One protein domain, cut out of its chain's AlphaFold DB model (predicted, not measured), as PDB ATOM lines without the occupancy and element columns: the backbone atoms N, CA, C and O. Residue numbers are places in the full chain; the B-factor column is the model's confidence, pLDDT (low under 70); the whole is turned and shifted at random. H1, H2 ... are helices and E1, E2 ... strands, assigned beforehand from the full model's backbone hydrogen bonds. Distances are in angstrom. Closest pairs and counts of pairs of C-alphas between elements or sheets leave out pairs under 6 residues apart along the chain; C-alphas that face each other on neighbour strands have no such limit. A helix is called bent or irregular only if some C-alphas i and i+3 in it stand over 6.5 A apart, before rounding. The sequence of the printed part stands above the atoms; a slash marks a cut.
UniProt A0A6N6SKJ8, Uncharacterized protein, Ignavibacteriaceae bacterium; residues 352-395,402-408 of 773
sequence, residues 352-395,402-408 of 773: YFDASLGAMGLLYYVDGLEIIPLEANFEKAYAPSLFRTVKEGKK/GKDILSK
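This is residues 352 to 395 and 402 to 408 of the 773 residues of an uncharacterized protein of Ignavibacteriaceae bacterium (UniProt A0A6N6SKJ8). This is a loose string of small parts, with the two-strand hairpin E2 and E3 at one end of the longest axis and the short helix H3 at the other end, where residues 388 to 393 stick out. Between these ends the irregular helix H2 and the short strand E1 lie near the middle, while the one-turn helix H1 sits at the bend of the chain between E1 and E2, and the small separate piece with H4 comes near H2. The printed part has 51 residues, with four named helices and three named strands in the order E1, H1, E2, E3, H2, H3, H4, and its class is mixed, helices and strands. The one sheet has the order E2, E3 and is antiparallel. The whole is only just loose, close to compact, with a radius of gyration of the C-alphas of 12.0 A and spans of 36 by 25 by 16 A.

Start at E1, residues 353 to 355, a strand that pairs with no named strand. Next comes H1, residues 357 to 360; it and E1 meet only through their link. Go on to E2, residues 363 to 367, and E3, residues 370 to 373, which form a hairpin: they are antiparallel neighbours with 158 degrees between their directions. Look there for N 365 and O 372 at 2.8 A and N 370 and O 367 at 2.9 A, both within hydrogen-bond range. Directly after E3 comes H2, residues 374 to 381; its closest C-alphas to E2 are those of Leu 374 and Tyr 364, 5.0 A apart. H1 and H2 are close but not clearly touching, and their closest C-alphas, of Met 360 and Glu 375, are 5.2 A apart. At the other end of H2, its closest C-alpha to E1 is that of Ala 381, 6.0 A from that of Phe 353. Further on is H3, residues 386 to 391, apart from H2; the closest C-alphas of H3 and E1 are those of Leu 386 and Asp 354, 5.8 A apart. Beyond the cut, find H4, residues 402 to 405, close to H2 but not clearly touching it, with the closest C-alphas, of Ile 405 and Asn 377, 7.4 A apart. In H3 each O i to N i+4 pair is within hydrogen-bond range, in H2 1 of 4 is, with 3 of 5 O i to N i+3 pairs, and H1 and H4 are too short for an O i to N i+4 pair.

Find C-alpha 353 at (-34.507, -6.583, 5.784), where E1 begins; the strand runs 6.6 A to C-alpha 355. H1 measures 5.4 A from C-alpha 357 to C-alpha 360. Then look for C-alpha 363 at (-36.390, -8.761, 15.787), from which E2 runs 13.3 A to C-alpha 367. E3 returns over 10.0 A from C-alpha 370 to C-alpha 373. H2 measures 8.7 A and is irregular: C-alphas 376 and 379 are 7.6 A apart. H3 measures 8.5 A. H4 measures 5.1 A and ends with C-alpha 405 at (-23.890, -12.225, 10.860).

The two C-alphas farthest apart are those of Leu 369 and Glu 392, 36.2 A. Residues 396 to 401 are cut out, and C-alphas 395 and 402 stand 15.1 A apart across that cut, within the link from H3 to H4. The links that are printed whole are tight. The mean pLDDT of the printed part is 76.7, and the model's confidence is under 70 at residues 357 to 358, 370, 379, 402, 404 to 406 and 408.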
ATOM      1  N   TYR A 352     -31.326  -9.933   4.312       86.38
ATOM      2  CA  TYR A 352     -31.762  -8.562   4.043       86.38
ATOM      3  C   TYR A 352     -33.080  -8.263   4.753       86.38
ATOM      4  O   TYR A 352     -33.913  -9.153   4.951       86.38
ATOM      5  N   PHE A 353     -33.270  -7.007   5.146       87.00
ATOM      6  CA  PHE A 353     -34.507  -6.583   5.784       87.00
ATOM      7  C   PHE A 353     -34.911  -5.150   5.440       87.00
ATOM      8  O   PHE A 353     -34.063  -4.286   5.222       87.00
ATOM      9  N   ASP A 354     -36.218  -4.913   5.474       85.94
ATOM     10  CA  ASP A 354     -36.839  -3.593   5.586       85.94
ATOM     11  C   ASP A 354     -37.796  -3.629   6.777       85.94
ATOM     12  O   ASP A 354     -38.402  -4.666   7.044       85.94
ATOM     13  N   ALA A 355     -37.919  -2.548   7.535       82.81
ATOM     14  CA  ALA A 355     -38.744  -2.548   8.737       82.81
ATOM     15  C   ALA A 355     -39.107  -1.134   9.187       82.81
ATOM     16  O   ALA A 355     -38.366  -0.181   8.944       82.81
ATOM     17  N   SER A 356     -40.206  -1.015   9.933       75.44
ATOM     18  CA  SER A 356     -40.470   0.172  10.742       75.44
ATOM     19  C   SER A 356     -39.413   0.317  11.846       75.44
ATOM     20  O   SER A 356     -38.791  -0.654  12.287       75.44
ATOM     21  N   LEU A 357     -39.227   1.540  12.347       66.06
ATOM     22  CA  LEU A 357     -38.248   1.817  13.404       66.06
ATOM     23  C   LEU A 357     -38.499   1.008  14.681       66.06
ATOM     24  O   LEU A 357     -37.542   0.522  15.284       66.06
ATOM     25  N   GLY A 358     -39.763   0.864  15.092       67.38
ATOM     26  CA  GLY A 358     -40.114   0.077  16.271       67.38
ATOM     27  C   GLY A 358     -39.812  -1.405  16.063       67.38
ATOM     28  O   GLY A 358     -39.180  -2.027  16.916       67.38
ATOM     29  N   ALA A 359     -40.128  -1.946  14.882       78.44
ATOM     30  CA  ALA A 359     -39.888  -3.346  14.539       78.44
ATOM     31  C   ALA A 359     -38.401  -3.738  14.509       78.44
ATOM     32  O   ALA A 359     -38.055  -4.861  14.884       78.44
ATOM     33  N   MET A 360     -37.504  -2.828  14.111       74.56
ATOM     34  CA  MET A 360     -36.063  -3.110  14.019       74.56
ATOM     35  C   MET A 360     -35.437  -3.568  15.350       74.56
ATOM     36  O   MET A 360     -34.514  -4.384  15.346       74.56
ATOM     37  N   GLY A 361     -35.943  -3.069  16.484       72.62
ATOM     38  CA  GLY A 361     -35.506  -3.468  17.830       72.62
ATOM     39  C   GLY A 361     -36.267  -4.666  18.417       72.62
ATOM     40  O   GLY A 361     -35.956  -5.118  19.522       72.62
ATOM     41  N   LEU A 362     -37.280  -5.171  17.712       77.88
ATOM     42  CA  LEU A 362     -38.133  -6.279  18.154       77.88
ATOM     43  C   LEU A 362     -37.762  -7.617  17.504       77.88
ATOM     44  O   LEU A 362     -38.243  -8.659  17.957       77.88
ATOM     45  N   LEU A 363     -36.907  -7.587  16.479       79.56
ATOM     46  CA  LEU A 363     -36.390  -8.761  15.787       79.56
ATOM     47  C   LEU A 363     -34.938  -9.032  16.136       79.56
ATOM     48  O   LEU A 363     -34.129  -8.112  16.253       79.56
ATOM     49  N   TYR A 364     -34.610 -10.315  16.244       79.69
ATOM     50  CA  TYR A 364     -33.271 -10.773  16.583       79.69
ATOM     51  C   TYR A 364     -32.901 -11.973  15.737       79.69
ATOM     52  O   TYR A 364     -33.705 -12.889  15.585       79.69
ATOM     53  N   TYR A 365     -31.669 -12.001  15.255       78.00
ATOM     54  CA  TYR A 365     -31.034 -13.219  14.796       78.00
ATOM     55  C   TYR A 365     -30.554 -14.027  15.996       78.00
ATOM     56  O   TYR A 365     -29.898 -13.486  16.887       78.00
ATOM     57  N   VAL A 366     -30.891 -15.315  16.012       74.00
ATOM     58  CA  VAL A 366     -30.521 -16.231  17.093       74.00
ATOM     59  C   VAL A 366     -29.693 -17.392  16.547       74.00
ATOM     60  O   VAL A 366     -30.162 -18.111  15.662       74.00
ATOM     61  N   ASP A 367     -28.502 -17.597  17.114       70.75
ATOM     62  CA  ASP A 367     -27.678 -18.799  16.925       70.75
ATOM     63  C   ASP A 367     -27.157 -19.317  18.275       70.75
ATOM     64  O   ASP A 367     -26.380 -18.668  18.974       70.75
ATOM     65  N   GLY A 368     -27.627 -20.494  18.694       71.25
ATOM     66  CA  GLY A 368     -27.322 -21.037  20.019       71.25
ATOM     67  C   GLY A 368     -27.768 -20.111  21.162       71.25
ATOM     68  O   GLY A 368     -28.959 -20.010  21.448       71.25
ATOM     69  N   LEU A 369     -26.802 -19.494  21.853       70.50
ATOM     70  CA  LEU A 369     -27.026 -18.501  22.919       70.50
ATOM     71  C   LEU A 369     -26.775 -17.059  22.453       70.50
ATOM     72  O   LEU A 369     -27.004 -16.125  23.222       70.50
ATOM     73  N   GLU A 370     -26.288 -16.873  21.227       69.56
ATOM     74  CA  GLU A 370     -26.026 -15.558  20.661       69.56
ATOM     75  C   GLU A 370     -27.328 -14.958  20.128       69.56
ATOM     76  O   GLU A 370     -28.081 -15.599  19.392       69.56
ATOM     77  N   ILE A 371     -27.598 -13.717  20.533       75.44
ATOM     78  CA  ILE A 371     -28.787 -12.957  20.156       75.44
ATOM     79  C   ILE A 371     -28.307 -11.619  19.603       75.44
ATOM     80  O   ILE A 371     -27.779 -10.786  20.342       75.44
ATOM     81  N   ILE A 372     -28.501 -11.410  18.305       76.38
ATOM     82  CA  ILE A 372     -28.069 -10.204  17.597       76.38
ATOM     83  C   ILE A 372     -29.323  -9.470  17.112       76.38
ATOM     84  O   ILE A 372     -30.054 -10.023  16.290       76.38
ATOM     85  N   PRO A 373     -29.614  -8.247  17.590       77.44
ATOM     86  CA  PRO A 373     -30.744  -7.466  17.091       77.44
ATOM     87  C   PRO A 373     -30.666  -7.280  15.575       77.44
ATOM     88  O   PRO A 373     -29.582  -7.057  15.036       77.44
ATOM     89  N   LEU A 374     -31.808  -7.306  14.890       79.69
ATOM     90  CA  LEU A 374     -31.891  -7.098  13.442       79.69
ATOM     91  C   LEU A 374     -31.223  -5.775  13.036       79.69
ATOM     92  O   LEU A 374     -30.423  -5.728  12.101       79.69
ATOM     93  N   GLU A 375     -31.470  -4.715  13.815       77.06
ATOM     94  CA  GLU A 375     -30.839  -3.407  13.628       77.06
ATOM     95  C   GLU A 375     -29.311  -3.402  13.724       77.06
ATOM     96  O   GLU A 375     -28.687  -2.508  13.158       77.06
ATOM     97  N   ALA A 376     -28.683  -4.370  14.398       77.38
ATOM     98  CA  ALA A 376     -27.227  -4.413  14.508       77.38
ATOM     99  C   ALA A 376     -26.566  -4.603  13.135       77.38
ATOM    100  O   ALA A 376     -25.439  -4.165  12.921       77.38
ATOM    101  N   ASN A 377     -27.277  -5.215  12.186       76.75
ATOM    102  CA  ASN A 377     -26.807  -5.394  10.819       76.75
ATOM    103  C   ASN A 377     -27.412  -4.384   9.840       76.75
ATOM    104  O   ASN A 377     -27.351  -4.584   8.624       76.75
ATOM    105  N   PHE A 378     -27.978  -3.285  10.349       73.81
ATOM    106  CA  PHE A 378     -28.512  -2.205   9.525       73.81
ATOM    107  C   PHE A 378     -27.501  -1.773   8.464       73.81
ATOM    108  O   PHE A 378     -27.867  -1.518   7.320       73.81
ATOM    109  N   GLU A 379     -26.207  -1.760   8.808       65.81
ATOM    110  CA  GLU A 379     -25.211  -1.298   7.861       65.81
ATOM    111  C   GLU A 379     -25.012  -2.207   6.624       65.81
ATOM    112  O   GLU A 379     -24.523  -1.773   5.580       65.81
ATOM    113  N   LYS A 380     -25.386  -3.474   6.708       73.38
ATOM    114  CA  LYS A 380     -25.065  -4.461   5.674       73.38
ATOM    115  C   LYS A 380     -26.301  -5.076   5.035       73.38
ATOM    116  O   LYS A 380     -26.255  -5.446   3.865       73.38
ATOM    117  N   ALA A 381     -27.376  -5.196   5.808       79.25
ATOM    118  CA  ALA A 381     -28.593  -5.898   5.427       79.25
ATOM    119  C   ALA A 381     -29.817  -5.004   5.250       79.25
ATOM    120  O   ALA A 381     -30.801  -5.479   4.684       79.25
ATOM    121  N   TYR A 382     -29.799  -3.758   5.727       80.25
ATOM    122  CA  TYR A 382     -30.951  -2.896   5.506       80.25
ATOM    123  C   TYR A 382     -31.088  -2.595   4.011       80.25
ATOM    124  O   TYR A 382     -30.157  -2.090   3.379       80.25
ATOM    125  N   ALA A 383     -32.242  -2.942   3.459       77.94
ATOM    126  CA  ALA A 383     -32.589  -2.749   2.066       77.94
ATOM    127  C   ALA A 383     -33.995  -2.138   2.019       77.94
ATOM    128  O   ALA A 383     -34.966  -2.842   2.268       77.94
ATOM    129  N   PRO A 384     -34.131  -0.842   1.735       72.50
ATOM    130  CA  PRO A 384     -35.440  -0.213   1.642       72.50
ATOM    131  C   PRO A 384     -36.227  -0.730   0.435       72.50
ATOM    132  O   PRO A 384     -35.642  -1.142  -0.573       72.50
ATOM    133  N   SER A 385     -37.559  -0.737   0.542       77.31
ATOM    134  CA  SER A 385     -38.456  -1.287  -0.488       77.31
ATOM    135  C   SER A 385     -38.071  -2.725  -0.875       77.31
ATOM    136  O   SER A 385     -38.180  -3.146  -2.036       77.31
ATOM    137  N   LEU A 386     -37.605  -3.499   0.115       85.94
ATOM    138  CA  LEU A 386     -37.129  -4.871  -0.070       85.94
ATOM    139  C   LEU A 386     -38.188  -5.749  -0.723       85.94
ATOM    140  O   LEU A 386     -37.896  -6.483  -1.663       85.94
ATOM    141  N   PHE A 387     -39.425  -5.641  -0.243       89.88
ATOM    142  CA  PHE A 387     -40.537  -6.440  -0.734       89.88
ATOM    143  C   PHE A 387     -40.741  -6.258  -2.239       89.88
ATOM    144  O   PHE A 387     -40.784  -7.239  -2.981       89.88
ATOM    145  N   ARG A 388     -40.790  -5.004  -2.703       85.31
ATOM    146  CA  ARG A 388     -40.919  -4.670  -4.125       85.31
ATOM    147  C   ARG A 388     -39.736  -5.198  -4.930       85.31
ATOM    148  O   ARG A 388     -39.932  -5.838  -5.959       85.31
ATOM    149  N   THR A 389     -38.518  -5.010  -4.428       83.44
ATOM    150  CA  THR A 389     -37.291  -5.499  -5.078       83.44
ATOM    151  C   THR A 389     -37.329  -7.018  -5.285       83.44
ATOM    152  O   THR A 389     -37.066  -7.509  -6.386       83.44
ATOM    153  N   VAL A 390     -37.730  -7.765  -4.250       89.56
ATOM    154  CA  VAL A 390     -37.894  -9.226  -4.297       89.56
ATOM    155  C   VAL A 390     -39.033  -9.618  -5.240       89.56
ATOM    156  O   VAL A 390     -38.866 -10.521  -6.064       89.56
ATOM    157  N   LYS A 391     -40.172  -8.916  -5.188       86.94
ATOM    158  CA  LYS A 391     -41.323  -9.147  -6.073       86.94
ATOM    159  C   LYS A 391     -40.983  -8.893  -7.539       86.94
ATOM    160  O   LYS A 391     -41.497  -9.595  -8.400       86.94
ATOM    161  N   GLU A 392     -40.084  -7.970  -7.855       84.19
ATOM    162  CA  GLU A 392     -39.598  -7.727  -9.221       84.19
ATOM    163  C   GLU A 392     -38.535  -8.751  -9.670       84.19
ATOM    164  O   GLU A 392     -38.162  -8.787 -10.842       84.19
ATOM    165  N   GLY A 393     -38.065  -9.625  -8.770       82.25
ATOM    166  CA  GLY A 393     -37.009 -10.603  -9.047       82.25
ATOM    167  C   GLY A 393     -35.615  -9.980  -9.170       82.25
ATOM    168  O   GLY A 393     -34.706 -10.601  -9.728       82.25
ATOM    169  N   LYS A 394     -35.434  -8.750  -8.679       80.12
ATOM    170  CA  LYS A 394     -34.141  -8.065  -8.660       80.12
ATOM    171  C   LYS A 394     -33.283  -8.619  -7.523       80.12
ATOM    172  O   LYS A 394     -33.782  -8.947  -6.448       80.12
ATOM    173  N   LYS A 395     -31.970  -8.718  -7.750       74.38
ATOM    174  CA  LYS A 395     -31.030  -9.106  -6.691       74.38
ATOM    175  C   LYS A 395     -30.887  -7.980  -5.677       74.38
ATOM    176  O   LYS A 395     -30.633  -6.836  -6.048       74.38
ATOM    177  N   GLY A 402     -26.829 -12.570   6.217       69.12
ATOM    178  CA  GLY A 402     -27.181 -13.535   7.256       69.12
ATOM    179  C   GLY A 402     -26.086 -14.564   7.542       69.12
ATOM    180  O   GLY A 402     -25.857 -14.892   8.703       69.12
ATOM    181  N   LYS A 403     -25.358 -15.028   6.516       70.44
ATOM    182  CA  LYS A 403     -24.222 -15.950   6.708       70.44
ATOM    183  C   LYS A 403     -23.073 -15.285   7.453       70.44
ATOM    184  O   LYS A 403     -22.447 -15.913   8.299       70.44
ATOM    185  N   ASP A 404     -22.825 -14.016   7.151       69.56
ATOM    186  CA  ASP A 404     -21.760 -13.259   7.793       69.56
ATOM    187  C   ASP A 404     -22.133 -12.850   9.221       69.56
ATOM    188  O   ASP A 404     -21.258 -12.834  10.078       69.56
ATOM    189  N   ILE A 405     -23.408 -12.548   9.504       69.12
ATOM    190  CA  ILE A 405     -23.890 -12.225  10.860       69.12
ATOM    191  C   ILE A 405     -23.675 -13.404  11.812       69.12
ATOM    192  O   ILE A 405     -23.264 -13.197  12.944       69.12
ATOM    193  N   LEU A 406     -23.943 -14.628  11.352       68.31
ATOM    194  CA  LEU A 406     -23.883 -15.832  12.187       68.31
ATOM    195  C   LEU A 406     -22.540 -16.569  12.073       68.31
ATOM    196  O   LEU A 406     -22.423 -17.746  12.410       68.31
ATOM    197  N   SER A 407     -21.517 -15.904  11.534       71.06
ATOM    198  CA  SER A 407     -20.185 -16.487  11.415       71.06
ATOM    199  C   SER A 407     -19.432 -16.393  12.747       71.06
ATOM    200  O   SER A 407     -19.603 -15.447  13.513       71.06
ATOM    201  N   LYS A 408     -18.568 -17.368  13.045       64.62
ATOM    202  CA  LYS A 408     -17.784 -17.356  14.287       64.62
ATOM    203  C   LYS A 408     -16.873 -16.122  14.327       64.62
ATOM    204  O   LYS A 408     -16.027 -15.966  13.451       64.62
TER     205      LYS A 408